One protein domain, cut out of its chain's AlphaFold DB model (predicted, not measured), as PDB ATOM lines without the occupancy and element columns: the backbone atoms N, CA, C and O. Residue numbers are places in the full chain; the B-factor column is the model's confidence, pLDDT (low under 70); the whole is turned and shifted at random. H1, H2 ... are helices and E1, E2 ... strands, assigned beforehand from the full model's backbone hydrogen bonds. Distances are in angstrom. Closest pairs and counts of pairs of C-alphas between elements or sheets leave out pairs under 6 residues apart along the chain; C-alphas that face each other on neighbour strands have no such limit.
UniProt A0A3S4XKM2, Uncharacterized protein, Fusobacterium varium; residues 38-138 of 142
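Overview. This is residues 38 to 138 of the 142 residues of an uncharacterized protein of Fusobacterium varium (UniProt A0A3S4XKM2). A twisted antiparallel sheet of five strands has H1 packed over its edge strand E4, with H2 beside H1 and H3 beside H2 in a row of helices of which H3 only grazes the sheet, while H4 sticks out past E5 as an arm that adds to the length. The 101 printed residues run E1, H1, H2, E2, E3, E4, H3, E5, H4. The sheet order is E4, E3, E2, E1, E5, and the class is mixed. The whole is compact, radius of gyration of the C-alphas 13.6 A, spanning 44 by 32 by 23 A.

Along the chain. E2, residues 79 to 86, is 21.5 A long and E3, 89 to 96, is 23.2 A. E4 is 102 to 108; E1, 40 to 45, starts at C-alpha (154.550, 243.381, 213.268); E5 is 126 to 128. H1 is 50 to 58, H2 62 to 67, H3 111 to 120, and H4, 130 to 138, ends at (151.629, 264.216, 215.168).

Arrangement. E2, E3 and E4 form a meander, each strand the antiparallel neighbour of the one before. Within hydrogen-bond range are N 82 and O 93 of E2 and E3 at 2.8 A, N 92 and O 107 of E3 and E4 at 2.9 A, N 42 and O 81 of E1 and E2 at 2.8 A, and N 41 and O 127 of E1 and E5 at 2.8 A. H1 is on the sheet, height 9.0 A, only just over E4 alone. The hairpin H1 and H2 only just touch, with 3 pairs of C-alphas within 8 A, closest Gln 56 and Glu 64, 6.8 A. H2 touches H3, closest C-alphas Tyr 62 and Phe 117, 5.8 A; H3 only grazes the sheet. In H1 and H3 every O i to N i+4 pair is within hydrogen-bond range; H2 has 0 of 2, with 3 of 3 at i+3, and H4 2 of 5, with 3 of 6.

Size, cuts and confidence. The printed part has no cut. The link from H2 to E2 is long. Residues 130 to 138 are under 70 in pLDDT.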
ATOM      1  N   ILE A  38     146.926 246.333 213.474       75.62
ATOM      2  CA  ILE A  38     148.189 246.984 213.834       75.62
ATOM      3  C   ILE A  38     149.096 245.962 214.528       75.62
ATOM      4  O   ILE A  38     148.667 245.258 215.447       75.62
ATOM      5  N   GLY A  39     150.336 245.843 214.061       84.81
ATOM      6  CA  GLY A  39     151.288 244.868 214.574       84.81
ATOM      7  C   GLY A  39     152.528 244.717 213.703       84.81
ATOM      8  O   GLY A  39     152.667 245.386 212.679       84.81
ATOM      9  N   VAL A  40     153.392 243.773 214.083       89.88
ATOM     10  CA  VAL A  40     154.550 243.381 213.268       89.88
ATOM     11  C   VAL A  40     154.176 242.177 212.407       89.88
ATOM     12  O   VAL A  40     153.786 241.128 212.932       89.88
ATOM     13  N   ARG A  41     154.290 242.313 211.085       92.25
ATOM     14  CA  ARG A  41     154.058 241.242 210.108       92.25
ATOM     15  C   ARG A  41     155.376 240.665 209.631       92.25
ATOM     16  O   ARG A  41     156.225 241.398 209.155       92.25
ATOM     17  N   PHE A  42     155.495 239.348 209.679       94.56
ATOM     18  CA  PHE A  42     156.610 238.582 209.137       94.56
ATOM     19  C   PHE A  42     156.124 237.763 207.946       94.56
ATOM     20  O   PHE A  42     155.116 237.053 208.041       94.56
ATOM     21  N   TYR A  43     156.840 237.855 206.832       95.12
ATOM     22  CA  TYR A  43     156.470 237.220 205.572       95.12
ATOM     23  C   TYR A  43     157.325 235.980 205.340       95.12
ATOM     24  O   TYR A  43     158.540 236.056 205.432       95.12
ATOM     25  N   TYR A  44     156.720 234.840 205.013       96.25
ATOM     26  CA  TYR A  44     157.457 233.593 204.780       96.25
ATOM     27  C   TYR A  44     156.938 232.835 203.565       96.25
ATOM     28  O   TYR A  44     155.774 232.963 203.163       96.25
ATOM     29  N   LYS A  45     157.793 231.965 203.027       95.81
ATOM     30  CA  LYS A  45     157.432 230.946 202.044       95.81
ATOM     31  C   LYS A  45     157.545 229.559 202.665       95.81
ATOM     32  O   LYS A  45     158.615 229.125 203.066       95.81
ATOM     33  N   PHE A  46     156.442 228.827 202.689       94.94
ATOM     34  CA  PHE A  46     156.382 227.458 203.181       94.94
ATOM     35  C   PHE A  46     155.948 226.509 202.070       94.94
ATOM     36  O   PHE A  46     154.910 226.712 201.442       94.94
ATOM     37  N   LEU A  47     156.748 225.481 201.809       92.62
ATOM     38  CA  LEU A  47     156.502 224.528 200.721       92.62
ATOM     39  C   LEU A  47     155.751 223.268 201.177       92.62
ATOM     40  O   LEU A  47     155.362 222.458 200.343       92.62
ATOM     41  N   GLY A  48     155.556 223.098 202.487       91.25
ATOM     42  CA  GLY A  48     154.904 221.926 203.060       91.25
ATOM     43  C   GLY A  48     153.387 222.061 203.208       91.25
ATOM     44  O   GLY A  48     152.742 222.989 202.715       91.25
ATOM     45  N   ASN A  49     152.806 221.117 203.948       92.25
ATOM     46  CA  ASN A  49     151.375 221.084 204.229       92.25
ATOM     47  C   ASN A  49     150.994 222.092 205.334       92.25
ATOM     48  O   ASN A  49     151.437 221.977 206.477       92.25
ATOM     49  N   MET A  50     150.141 223.068 205.004       90.31
ATOM     50  CA  MET A  50     149.701 224.126 205.930       90.31
ATOM     51  C   MET A  50     148.999 223.587 207.186       90.31
ATOM     52  O   MET A  50     149.150 224.162 208.263       90.31
ATOM     53  N   GLN A  51     148.252 222.485 207.064       91.31
ATOM     54  CA  GLN A  51     147.585 221.841 208.198       91.31
ATOM     55  C   GLN A  51     148.606 221.211 209.149       91.31
ATOM     56  O   GLN A  51     148.506 221.387 210.361       91.31
ATOM     57  N   TRP A  52     149.641 220.571 208.603       94.69
ATOM     58  CA  TRP A  52     150.734 220.028 209.407       94.69
ATOM     59  C   TRP A  52     151.470 221.135 210.172       94.69
ATOM     60  O   TRP A  52     151.663 221.018 211.380       94.69
ATOM     61  N   LEU A  53     151.810 222.249 209.508       92.94
ATOM     62  CA  LEU A  53     152.468 223.390 210.159       92.94
ATOM     63  C   LEU A  53     151.617 223.948 211.306       92.94
ATOM     64  O   LEU A  53     152.127 224.211 212.395       92.94
ATOM     65  N   LYS A  54     150.308 224.102 211.072       93.06
ATOM     66  CA  LYS A  54     149.355 224.536 212.097       93.06
ATOM     67  C   LYS A  54     149.418 223.635 213.331       93.06
ATOM     68  O   LYS A  54     149.498 224.144 214.447       93.06
ATOM     69  N   GLU A  55     149.403 222.319 213.143       95.31
ATOM     70  CA  GLU A  55     149.472 221.350 214.239       95.31
ATOM     71  C   GLU A  55     150.792 221.441 215.009       95.31
ATOM     72  O   GLU A  55     150.761 221.486 216.239       95.31
ATOM     73  N   GLN A  56     151.936 221.567 214.322       94.44
ATOM     74  CA  GLN A  56     153.237 221.708 214.993       94.44
ATOM     75  C   GLN A  56     153.282 222.942 215.905       94.44
ATOM     76  O   GLN A  56     153.726 222.857 217.053       94.44
ATOM     77  N   ILE A  57     152.761 224.080 215.431       92.56
ATOM     78  CA  ILE A  57     152.716 225.329 216.205       92.56
ATOM     79  C   ILE A  57     151.809 225.180 217.433       92.56
ATOM     80  O   ILE A  57     152.199 225.561 218.541       92.56
ATOM     81  N   LEU A  58     150.623 224.586 217.269       92.94
ATOM     82  CA  LEU A  58     149.688 224.366 218.377       92.94
ATOM     83  C   LEU A  58     150.267 223.411 219.432       92.94
ATOM     84  O   LEU A  58     150.162 223.692 220.630       92.94
ATOM     85  N   MET A  59     150.968 222.359 218.997       94.38
ATOM     86  CA  MET A  59     151.689 221.414 219.860       94.38
ATOM     87  C   MET A  59     152.951 222.005 220.512       94.38
ATOM     88  O   MET A  59     153.569 221.352 221.346       94.38
ATOM     89  N   GLY A  60     153.354 223.230 220.156       92.06
ATOM     90  CA  GLY A  60     154.547 223.872 220.712       92.06
ATOM     91  C   GLY A  60     155.870 223.333 220.162       92.06
ATOM     92  O   GLY A  60     156.924 223.584 220.746       92.06
ATOM     93  N   LYS A  61     155.835 222.608 219.038       94.56
ATOM     94  CA  LYS A  61     157.014 222.080 218.339       94.56
ATOM     95  C   LYS A  61     157.628 223.162 217.447       94.56
ATOM     96  O   LYS A  61     157.599 223.082 216.224       94.56
ATOM     97  N   TYR A  62     158.161 224.210 218.069       93.25
ATOM     98  CA  TYR A  62     158.626 225.402 217.350       93.25
ATOM     99  C   TYR A  62     159.893 225.184 216.518       93.25
ATOM    100  O   TYR A  62     160.101 225.921 215.567       93.25
ATOM    101  N   LEU A  63     160.680 224.132 216.777       92.12
ATOM    102  CA  LEU A  63     161.818 223.753 215.924       92.12
ATOM    103  C   LEU A  63     161.406 223.557 214.452       92.12
ATOM    104  O   LEU A  63     162.192 223.813 213.543       92.12
ATOM    105  N   GLU A  64     160.159 223.149 214.210       92.19
ATOM    106  CA  GLU A  64     159.608 222.944 212.867       92.19
ATOM    107  C   GLU A  64     159.415 224.258 212.085       92.19
ATOM    108  O   GLU A  64     159.227 224.238 210.868       92.19
ATOM    109  N   MET A  65     159.537 225.418 212.742       92.38
ATOM    110  CA  MET A  65     159.553 226.729 212.082       92.38
ATOM    111  C   MET A  65     160.760 226.925 211.169       92.38
ATOM    112  O   MET A  65     160.696 227.767 210.281       92.38
ATOM    113  N   LYS A  66     161.808 226.098 211.296       93.19
ATOM    114  CA  LYS A  66     162.945 226.063 210.361       93.19
ATOM    115  C   LYS A  66     162.541 225.845 208.898       93.19
ATOM    116  O   LYS A  66     163.315 226.160 208.005       93.19
ATOM    117  N   TYR A  67     161.351 225.294 208.642       94.19
ATOM    118  CA  TYR A  67     160.827 225.102 207.286       94.19
ATOM    119  C   TYR A  67     160.136 226.346 206.708       94.19
ATOM    120  O   TYR A  67     159.733 226.336 205.543       94.19
ATOM    121  N   LEU A  68     159.962 227.407 207.501       95.75
ATOM    122  CA  LEU A  68     159.519 228.707 207.015       95.75
ATOM    123  C   LEU A  68     160.698 229.394 206.325       95.75
ATOM    124  O   LEU A  68     161.582 229.939 206.979       95.75
ATOM    125  N   ASN A  69     160.712 229.377 204.995       96.19
ATOM    126  CA  ASN A  69     161.773 230.035 204.248       96.19
ATOM    127  C   ASN A  69     161.585 231.550 204.302       96.19
ATOM    128  O   ASN A  69     160.476 232.058 204.089       96.19
ATOM    129  N   ALA A  70     162.690 232.246 204.546       94.94
ATOM    130  CA  ALA A  70     162.762 233.691 204.445       94.94
ATOM    131  C   ALA A  70     162.434 234.154 203.019       94.94
ATOM    132  O   ALA A  70     162.662 233.433 202.043       94.94
ATOM    133  N   VAL A  71     161.888 235.359 202.906       95.88
ATOM    134  CA  VAL A  71     161.649 236.028 201.626       95.88
ATOM    135  C   VAL A  71     162.072 237.483 201.729       95.88
ATOM    136  O   VAL A  71     161.911 238.091 202.784       95.88
ATOM    137  N   ASP A  72     162.534 238.037 200.612       92.00
ATOM    138  CA  ASP A  72     162.905 239.455 200.504       92.00
ATOM    139  C   ASP A  72     161.755 240.322 199.965       92.00
ATOM    140  O   ASP A  72     161.775 241.543 200.079       92.00
ATOM    141  N   ASP A  73     160.721 239.689 199.398       90.81
ATOM    142  CA  ASP A  73     159.541 240.347 198.831       90.81
ATOM    143  C   ASP A  73     158.258 239.642 199.298       90.81
ATOM    144  O   ASP A  73     158.127 238.412 199.238       90.81
ATOM    145  N   LYS A  74     157.268 240.436 199.716       90.94
ATOM    146  CA  LYS A  74     155.927 239.978 200.102       90.94
ATOM    147  C   LYS A  74     155.239 239.181 199.000       90.94
ATOM    148  O   LYS A  74     154.498 238.251 199.321       90.94
ATOM    149  N   ALA A  75     155.474 239.511 197.729       89.81
ATOM    150  CA  ALA A  75     154.897 238.802 196.587       89.81
ATOM    151  C   ALA A  75     155.326 237.325 196.544       89.81
ATOM    152  O   ALA A  75     154.587 236.467 196.057       89.81
ATOM    153  N   ASN A  76     156.487 237.012 197.125       92.62
ATOM    154  CA  ASN A  76     157.015 235.655 197.220       92.62
ATOM    155  C   ASN A  76     156.537 234.897 198.466       92.62
ATOM    156  O   ASN A  76     156.780 233.690 198.579       92.62
ATOM    157  N   SER A  77     155.831 235.565 199.383       93.62
ATOM    158  CA  SER A  77     155.294 234.938 200.587       93.62
ATOM    159  C   SER A  77     154.015 234.143 200.311       93.62
ATOM    160  O   SER A  77     153.203 234.456 199.437       93.62
ATOM    161  N   ASN A  78     153.807 233.084 201.085       93.75
ATOM    162  CA  ASN A  78     152.526 232.379 201.150       93.75
ATOM    163  C   ASN A  78     152.001 232.230 202.585       93.75
ATOM    164  O   ASN A  78     150.847 231.825 202.752       93.75
ATOM    165  N   ILE A  79     152.799 232.619 203.583       94.44
ATOM    166  CA  ILE A  79     152.439 232.710 204.996       94.44
ATOM    167  C   ILE A  79     152.766 234.110 205.509       94.44
ATOM    168  O   ILE A  79     153.816 234.667 205.198       94.44
ATOM    169  N   ILE A  80     151.866 234.641 206.333       93.94
ATOM    170  CA  ILE A  80     152.066 235.869 207.099       93.94
ATOM    171  C   ILE A  80     151.862 235.526 208.570       93.94
ATOM    172  O   ILE A  80     150.802 235.014 208.938       93.94
ATOM    173  N   ILE A  81     152.856 235.816 209.402       94.44
ATOM    174  CA  ILE A  81     152.744 235.757 210.863       94.44
ATOM    175  C   ILE A  81     152.633 237.190 211.363       94.44
ATOM    176  O   ILE A  81     153.491 238.012 211.075       94.44
ATOM    177  N   LEU A  82     151.569 237.492 212.091       93.06
ATOM    178  CA  LEU A  82     151.279 238.815 212.622       93.06
ATOM    179  C   LEU A  82     151.288 238.759 214.146       93.06
ATOM    180  O   LEU A  82     150.500 238.025 214.749       93.06
ATOM    181  N   LEU A  83     152.179 239.547 214.739       91.62
ATOM    182  CA  LEU A  83     152.235 239.803 216.169       91.62
ATOM    183  C   LEU A  83     151.454 241.084 216.463       91.62
ATOM    184  O   LEU A  83     151.893 242.180 216.125       91.62
ATOM    185  N   GLU A  84     150.284 240.929 217.070       88.62
ATOM    186  CA  GLU A  84     149.420 242.026 217.508       88.62
ATOM    187  C   GLU A  84     149.600 242.236 219.010       88.62
ATOM    188  O   GLU A  84     149.473 241.291 219.792       88.62
ATOM    189  N   LYS A  85     149.832 243.478 219.437       81.75
ATOM    190  CA  LYS A  85     149.719 243.834 220.853       81.75
ATOM    191  C   LYS A  85     148.251 244.122 221.140       81.75
ATOM    192  O   LYS A  85     147.672 245.021 220.537       81.75
ATOM    193  N   LYS A  86     147.638 243.355 222.039       78.94
ATOM    194  CA  LYS A  86     146.259 243.578 222.471       78.94
ATOM    195  C   LYS A  86     146.209 243.655 223.988       78.94
ATOM    196  O   LYS A  86     146.438 242.648 224.661       78.94
ATOM    197  N   GLU A  87     145.875 244.843 224.491       77.38
ATOM    198  CA  GLU A  87     145.870 245.155 225.925       77.38
ATOM    199  C   GLU A  87     147.241 244.803 226.540       77.38
ATOM    200  O   GLU A  87     148.263 245.354 226.122       77.38
ATOM    201  N   GLU A  88     147.279 243.843 227.464       72.56
ATOM    202  CA  GLU A  88     148.483 243.377 228.166       72.56
ATOM    203  C   GLU A  88     149.114 242.117 227.545       72.56
ATOM    204  O   GLU A  88     150.086 241.582 228.068       72.56
ATOM    205  N   SER A  89     148.579 241.613 226.427       74.25
ATOM    206  CA  SER A  89     149.024 240.347 225.830       74.25
ATOM    207  C   SER A  89     149.439 240.489 224.369       74.25
ATOM    208  O   SER A  89     148.814 241.207 223.585       74.25
ATOM    209  N   THR A  90     150.481 239.755 223.978       83.62
ATOM    210  CA  THR A  90     150.825 239.596 222.561       83.62
ATOM    211  C   THR A  90     150.013 238.447 221.983       83.62
ATOM    212  O   THR A  90     150.021 237.328 222.498       83.62
ATOM    213  N   ILE A  91     149.298 238.732 220.904       91.25
ATOM    214  CA  ILE A  91     148.487 237.774 220.172       91.25
ATOM    215  C   ILE A  91     149.184 237.451 218.859       91.25
ATOM    216  O   ILE A  91     149.575 238.340 218.106       91.25
ATOM    217  N   ILE A  92     149.285 236.160 218.558       91.94
ATOM    218  CA  ILE A  92     149.842 235.675 217.301       91.94
ATOM    219  C   ILE A  92     148.689 235.286 216.378       91.94
ATOM    220  O   ILE A  92     147.832 234.467 216.722       91.94
ATOM    221  N   ASN A  93     148.685 235.842 215.172       92.06
ATOM    222  CA  ASN A  93     147.810 235.407 214.095       92.06
ATOM    223  C   ASN A  93     148.644 234.914 212.913       92.06
ATOM    224  O   ASN A  93     149.660 235.510 212.572       92.06
ATOM    225  N   ILE A  94     148.206 233.834 212.271       92.81
ATOM    226  CA  ILE A  94     148.889 233.253 211.113       92.81
ATOM    227  C   ILE A  94     147.901 233.143 209.963       92.81
ATOM    228  O   ILE A  94     146.812 232.579 210.113       92.81
ATOM    229  N   TYR A  95     148.297 233.656 208.804       90.94
ATOM    230  CA  TYR A  95     147.460 233.756 207.617       90.94
ATOM    231  C   TYR A  95     148.153 233.145 206.407       90.94
ATOM    232  O   TYR A  95     149.372 233.201 206.277       90.94
ATOM    233  N   SER A  96     147.357 232.616 205.481       89.38
ATOM    234  CA  SER A  96     147.828 232.320 204.133       89.38
ATOM    235  C   SER A  96     147.799 233.598 203.299       89.38
ATOM    236  O   SER A  96     146.725 234.163 203.086       89.38
ATOM    237  N   ALA A  97     148.949 234.027 202.773       82.25
ATOM    238  CA  ALA A  97     149.022 235.193 201.888       82.25
ATOM    239  C   ALA A  97     148.287 234.941 200.558       82.25
ATOM    240  O   ALA A  97     147.597 235.818 200.044       82.25
ATOM    241  N   ARG A  98     148.385 233.710 200.028       76.75
ATOM    242  CA  ARG A  98     147.784 233.319 198.741       76.75
ATOM    243  C   ARG A  98     146.270 233.174 198.820       76.75
ATOM    244  O   ARG A  98     145.547 233.772 198.030       76.75
ATOM    245  N   ASN A  99     145.795 232.395 199.790       73.94
ATOM    246  CA  ASN A  99     144.374 232.061 199.890       73.94
ATOM    247  C   ASN A  99     143.596 233.079 200.725       73.94
ATOM    248  O   ASN A  99     142.370 233.009 200.789       73.94
ATOM    249  N   LYS A 100     144.300 234.022 201.369       71.25
ATOM    250  CA  LYS A 100     143.721 235.047 202.246       71.25
ATOM    251  C   LYS A 100     142.855 234.423 203.346       71.25
ATOM    252  O   LYS A 100     141.845 234.979 203.774       71.25
ATOM    253  N   THR A 101     143.251 233.227 203.779       80.19
ATOM    254  CA  THR A 101     142.595 232.440 204.819       80.19
ATOM    255  C   THR A 101     143.356 232.556 206.129       80.19
ATOM    256  O   THR A 101     144.582 232.677 206.159       80.19
ATOM    257  N   VAL A 102     142.620 232.496 207.234       86.19
ATOM    258  CA  VAL A 102     143.208 232.440 208.573       86.19
ATOM    259  C   VAL A 102     143.610 230.995 208.869       86.19
ATOM    260  O   VAL A 102     142.765 230.104 208.818       86.19
ATOM    261  N   ILE A 103     144.888 230.765 209.171       89.44
ATOM    262  CA  ILE A 103     145.428 229.449 209.549       89.44
ATOM    263  C   ILE A 103     145.304 229.272 211.066       89.44
ATOM    264  O   ILE A 103     144.760 228.273 211.544       89.44
ATOM    265  N   ILE A 104     145.764 230.277 211.817       91.75
ATOM    266  CA  ILE A 104     145.653 230.360 213.275       91.75
ATOM    267  C   ILE A 104     145.156 231.755 213.638       91.75
ATOM    268  O   ILE A 104     145.713 232.754 213.184       91.75
ATOM    269  N   LYS A 105     144.108 231.821 214.462       91.44
ATOM    270  CA  LYS A 105     143.530 233.075 214.947       91.44
ATOM    271  C   LYS A 105     143.720 233.183 216.451       91.44
ATOM    272  O   LYS A 105     143.405 232.237 217.166       91.44
ATOM    273  N   ASN A 106     144.132 234.355 216.911       90.38
ATOM    274  CA  ASN A 106     144.205 234.733 218.313       90.38
ATOM    275  C   ASN A 106     145.001 233.760 219.203       90.38
ATOM    276  O   ASN A 106     144.584 233.468 220.324       90.38
ATOM    277  N   LEU A 107     146.133 233.242 218.718       92.12
ATOM    278  CA  LEU A 107     146.972 232.357 219.520       92.12
ATOM    279  C   LEU A 107     147.628 233.163 220.643       92.12
ATOM    280  O   LEU A 107     148.471 234.022 220.393       92.12
ATOM    281  N   LYS A 108     147.228 232.857 221.878       91.50
ATOM    282  CA  LYS A 108     147.860 233.352 223.099       91.50
ATOM    283  C   LYS A 108     148.830 232.295 223.608       91.50
ATOM    284  O   LYS A 108     148.443 231.148 223.829       91.50
ATOM    285  N   LEU A 109     150.087 232.682 223.770       88.88
ATOM    286  CA  LEU A 109     151.124 231.847 224.363       88.88
ATOM    287  C   LEU A 109     151.485 232.416 225.734       88.88
ATOM    288  O   LEU A 109     151.456 233.628 225.917       88.88
ATOM    289  N   ASN A 110     151.836 231.545 226.680       90.00
ATOM    290  CA  ASN A 110     152.501 231.985 227.906       90.00
ATOM    291  C   ASN A 110     153.938 232.442 227.600       90.00
ATOM    292  O   ASN A 110     154.477 232.117 226.539       90.00
ATOM    293  N   ASP A 111     154.572 233.136 228.540       88.00
ATOM    294  CA  ASP A 111     155.879 233.774 228.330       88.00
ATOM    295  C   ASP A 111     156.959 232.795 227.854       88.00
ATOM    296  O   ASP A 111     157.696 233.072 226.905       88.00
ATOM    297  N   GLN A 112     157.016 231.597 228.446       91.75
ATOM    298  CA  GLN A 112     157.997 230.576 228.073       91.75
ATOM    299  C   GLN A 112     157.790 230.082 226.635       91.75
ATOM    300  O   GLN A 112     158.750 229.936 225.873       91.75
ATOM    301  N   ARG A 113     156.540 229.806 226.244       91.44
ATOM    302  CA  ARG A 113     156.206 229.365 224.885       91.44
ATOM    303  C   ARG A 113     156.367 230.492 223.876       91.44
ATOM    304  O   ARG A 113     156.773 230.205 222.755       91.44
ATOM    305  N   PHE A 114     156.061 231.729 224.255       91.94
ATOM    306  CA  PHE A 114     156.233 232.901 223.406       91.94
ATOM    307  C   PHE A 114     157.712 233.150 223.105       91.94
ATOM    308  O   PHE A 114     158.082 233.270 221.942       91.94
ATOM    309  N   LYS A 115     158.576 233.112 224.128       90.88
ATOM    310  CA  LYS A 115     160.027 233.255 223.952       90.88
ATOM    311  C   LYS A 115     160.581 232.226 222.967       90.88
ATOM    312  O   LYS A 115     161.256 232.606 222.018       90.88
ATOM    313  N   LYS A 116     160.221 230.947 223.135       93.00
ATOM    314  CA  LYS A 116     160.627 229.884 222.200       93.00
ATOM    315  C   LYS A 116     160.062 230.106 220.796       93.00
ATOM    316  O   LYS A 116     160.774 229.915 219.822       93.00
ATOM    317  N   PHE A 117     158.795 230.505 220.679       92.69
ATOM    318  CA  PHE A 117     158.177 230.792 219.383       92.69
ATOM    319  C   PHE A 117     158.980 231.848 218.611       92.69
ATOM    320  O   PHE A 117     159.304 231.626 217.453       92.69
ATOM    321  N   ILE A 118     159.346 232.957 219.259       92.00
ATOM    322  CA  ILE A 118     160.143 234.022 218.635       92.00
ATOM    323  C   ILE A 118     161.573 233.558 218.330       92.00
ATOM    324  O   ILE A 118     162.085 233.851 217.257       92.00
ATOM    325  N   GLU A 119     162.205 232.813 219.237       93.06
ATOM    326  CA  GLU A 119     163.575 232.305 219.072       93.06
ATOM    327  C   GLU A 119     163.729 231.378 217.857       93.06
ATOM    328  O   GLU A 119     164.733 231.448 217.151       93.06
ATOM    329  N   PHE A 120     162.730 230.532 217.591       93.88
ATOM    330  CA  PHE A 120     162.756 229.594 216.468       93.88
ATOM    331  C   PHE A 120     162.213 230.171 215.154       93.88
ATOM    332  O   PHE A 120     162.284 229.486 214.132       93.88
ATOM    333  N   LEU A 121     161.685 231.400 215.147       93.56
ATOM    334  CA  LEU A 121     161.269 232.051 213.908       93.56
ATOM    335  C   LEU A 121     162.497 232.471 213.086       93.56
ATOM    336  O   LEU A 121     163.303 233.278 213.558       93.56
ATOM    337  N   PRO A 122     162.651 231.972 211.844       92.69
ATOM    338  CA  PRO A 122     163.735 232.406 210.972       92.69
ATOM    339  C   PRO A 122     163.635 233.901 210.665       92.69
ATOM    340  O   PRO A 122     162.544 234.447 210.524       92.69
ATOM    341  N   ARG A 123     164.769 234.587 210.508       93.25
ATOM    342  CA  ARG A 123     164.751 235.987 210.061       93.25
ATOM    343  C   ARG A 123     164.200 236.080 208.639       93.25
ATOM    344  O   ARG A 123     164.528 235.249 207.801       93.25
ATOM    345  N   THR A 124     163.389 237.097 208.375       95.25
ATOM    346  CA  THR A 124     162.735 237.320 207.079       95.25
ATOM    347  C   THR A 124     162.338 238.791 206.921       95.25
ATOM    348  O   THR A 124     162.504 239.570 207.863       95.25
ATOM    349  N   LEU A 125     161.769 239.168 205.772       93.50
ATOM    350  CA  LEU A 125     161.111 240.459 205.587       93.50
ATOM    351  C   LEU A 125     160.028 240.682 206.653       93.50
ATOM    352  O   LEU A 125     159.104 239.873 206.804       93.50
ATOM    353  N   ALA A 126     160.126 241.810 207.350       91.19
ATOM    354  CA  ALA A 126     159.167 242.231 208.356       91.19
ATOM    355  C   ALA A 126     158.642 243.641 208.068       91.19
ATOM    356  O   ALA A 126     159.375 244.498 207.583       91.19
ATOM    357  N   GLU A 127     157.377 243.875 208.397       89.56
ATOM    358  CA  GLU A 127     156.770 245.200 208.415       89.56
ATOM    359  C   GLU A 127     156.252 245.512 209.800       89.56
ATOM    360  O   GLU A 127     155.469 244.742 210.356       89.56
ATOM    361  N   ASP A 128     156.667 246.654 210.322       83.88
ATOM    362  CA  ASP A 128     156.136 247.201 211.552       83.88
ATOM    363  C   ASP A 128     155.145 248.317 211.217       83.88
ATOM    364  O   ASP A 128     155.524 249.364 210.694       83.88
ATOM    365  N   ASP A 129     153.862 248.069 211.476       72.75
ATOM    366  CA  ASP A 129     152.823 249.085 211.327       72.75
ATOM    367  C   ASP A 129     152.579 249.878 212.624       72.75
ATOM    368  O   ASP A 129     151.793 250.823 212.597       72.75
ATOM    369  N   PHE A 130     153.242 249.552 213.745       57.28
ATOM    370  CA  PHE A 130     153.139 250.358 214.971       57.28
ATOM    371  C   PHE A 130     153.700 251.773 214.777       57.28
ATOM    372  O   PHE A 130     153.201 252.723 215.379       57.28
ATOM    373  N   SER A 131     154.713 251.946 213.926       51.50
ATOM    374  CA  SER A 131     155.326 253.256 213.677       51.50
ATOM    375  C   SER A 131     154.406 254.214 212.912       51.50
ATOM    376  O   SER A 131     154.406 255.412 213.200       51.50
ATOM    377  N   LYS A 132     153.557 253.704 212.010       51.47
ATOM    378  CA  LYS A 132     152.634 254.524 211.202       51.47
ATOM    379  C   LYS A 132     151.544 255.212 212.027       51.47
ATOM    380  O   LYS A 132     151.129 256.308 211.673       51.47
ATOM    381  N   GLU A 133     151.106 254.608 213.133       45.75
ATOM    382  CA  GLU A 133     150.108 255.212 214.030       45.75
ATOM    383  C   GLU A 133     150.668 256.456 214.752       45.75
ATOM    384  O   GLU A 133     149.941 257.424 214.992       45.75
ATOM    385  N   SER A 134     151.978 256.476 215.038       46.19
ATOM    386  CA  SER A 134     152.644 257.613 215.688       46.19
ATOM    387  C   SER A 134     152.770 258.848 214.789       46.19
ATOM    388  O   SER A 134     152.629 259.969 215.274       46.19
ATOM    389  N   GLU A 135     152.956 258.665 213.480       42.94
ATOM    390  CA  GLU A 135     153.097 259.776 212.529       42.94
ATOM    391  C   GLU A 135     151.756 260.472 212.256       42.94
ATOM    392  O   GLU A 135     151.683 261.701 212.255       42.94
ATOM    393  N   THR A 136     150.661 259.714 212.132       46.31
ATOM    394  CA  THR A 136     149.313 260.290 211.976       46.31
ATOM    395  C   THR A 136     148.848 261.095 213.189       46.31
ATOM    396  O   THR A 136     148.102 262.057 213.026       46.31
ATOM    397  N   ASN A 137     149.305 260.753 214.397       46.94
ATOM    398  CA  ASN A 137     148.936 261.485 215.613       46.94
ATOM    399  C   ASN A 137     149.704 262.806 215.792       46.94
ATOM    400  O   ASN A 137     149.245 263.670 216.539       46.94
ATOM    401  N   ASN A 138     150.839 262.983 215.107       44.31
ATOM    402  CA  ASN A 138     151.629 264.216 215.168       44.31
ATOM    403  C   ASN A 138     151.234 265.238 214.088       44.31
ATOM    404  O   ASN A 138     151.369 266.430 214.317       44.31
TER     405      ASN A 138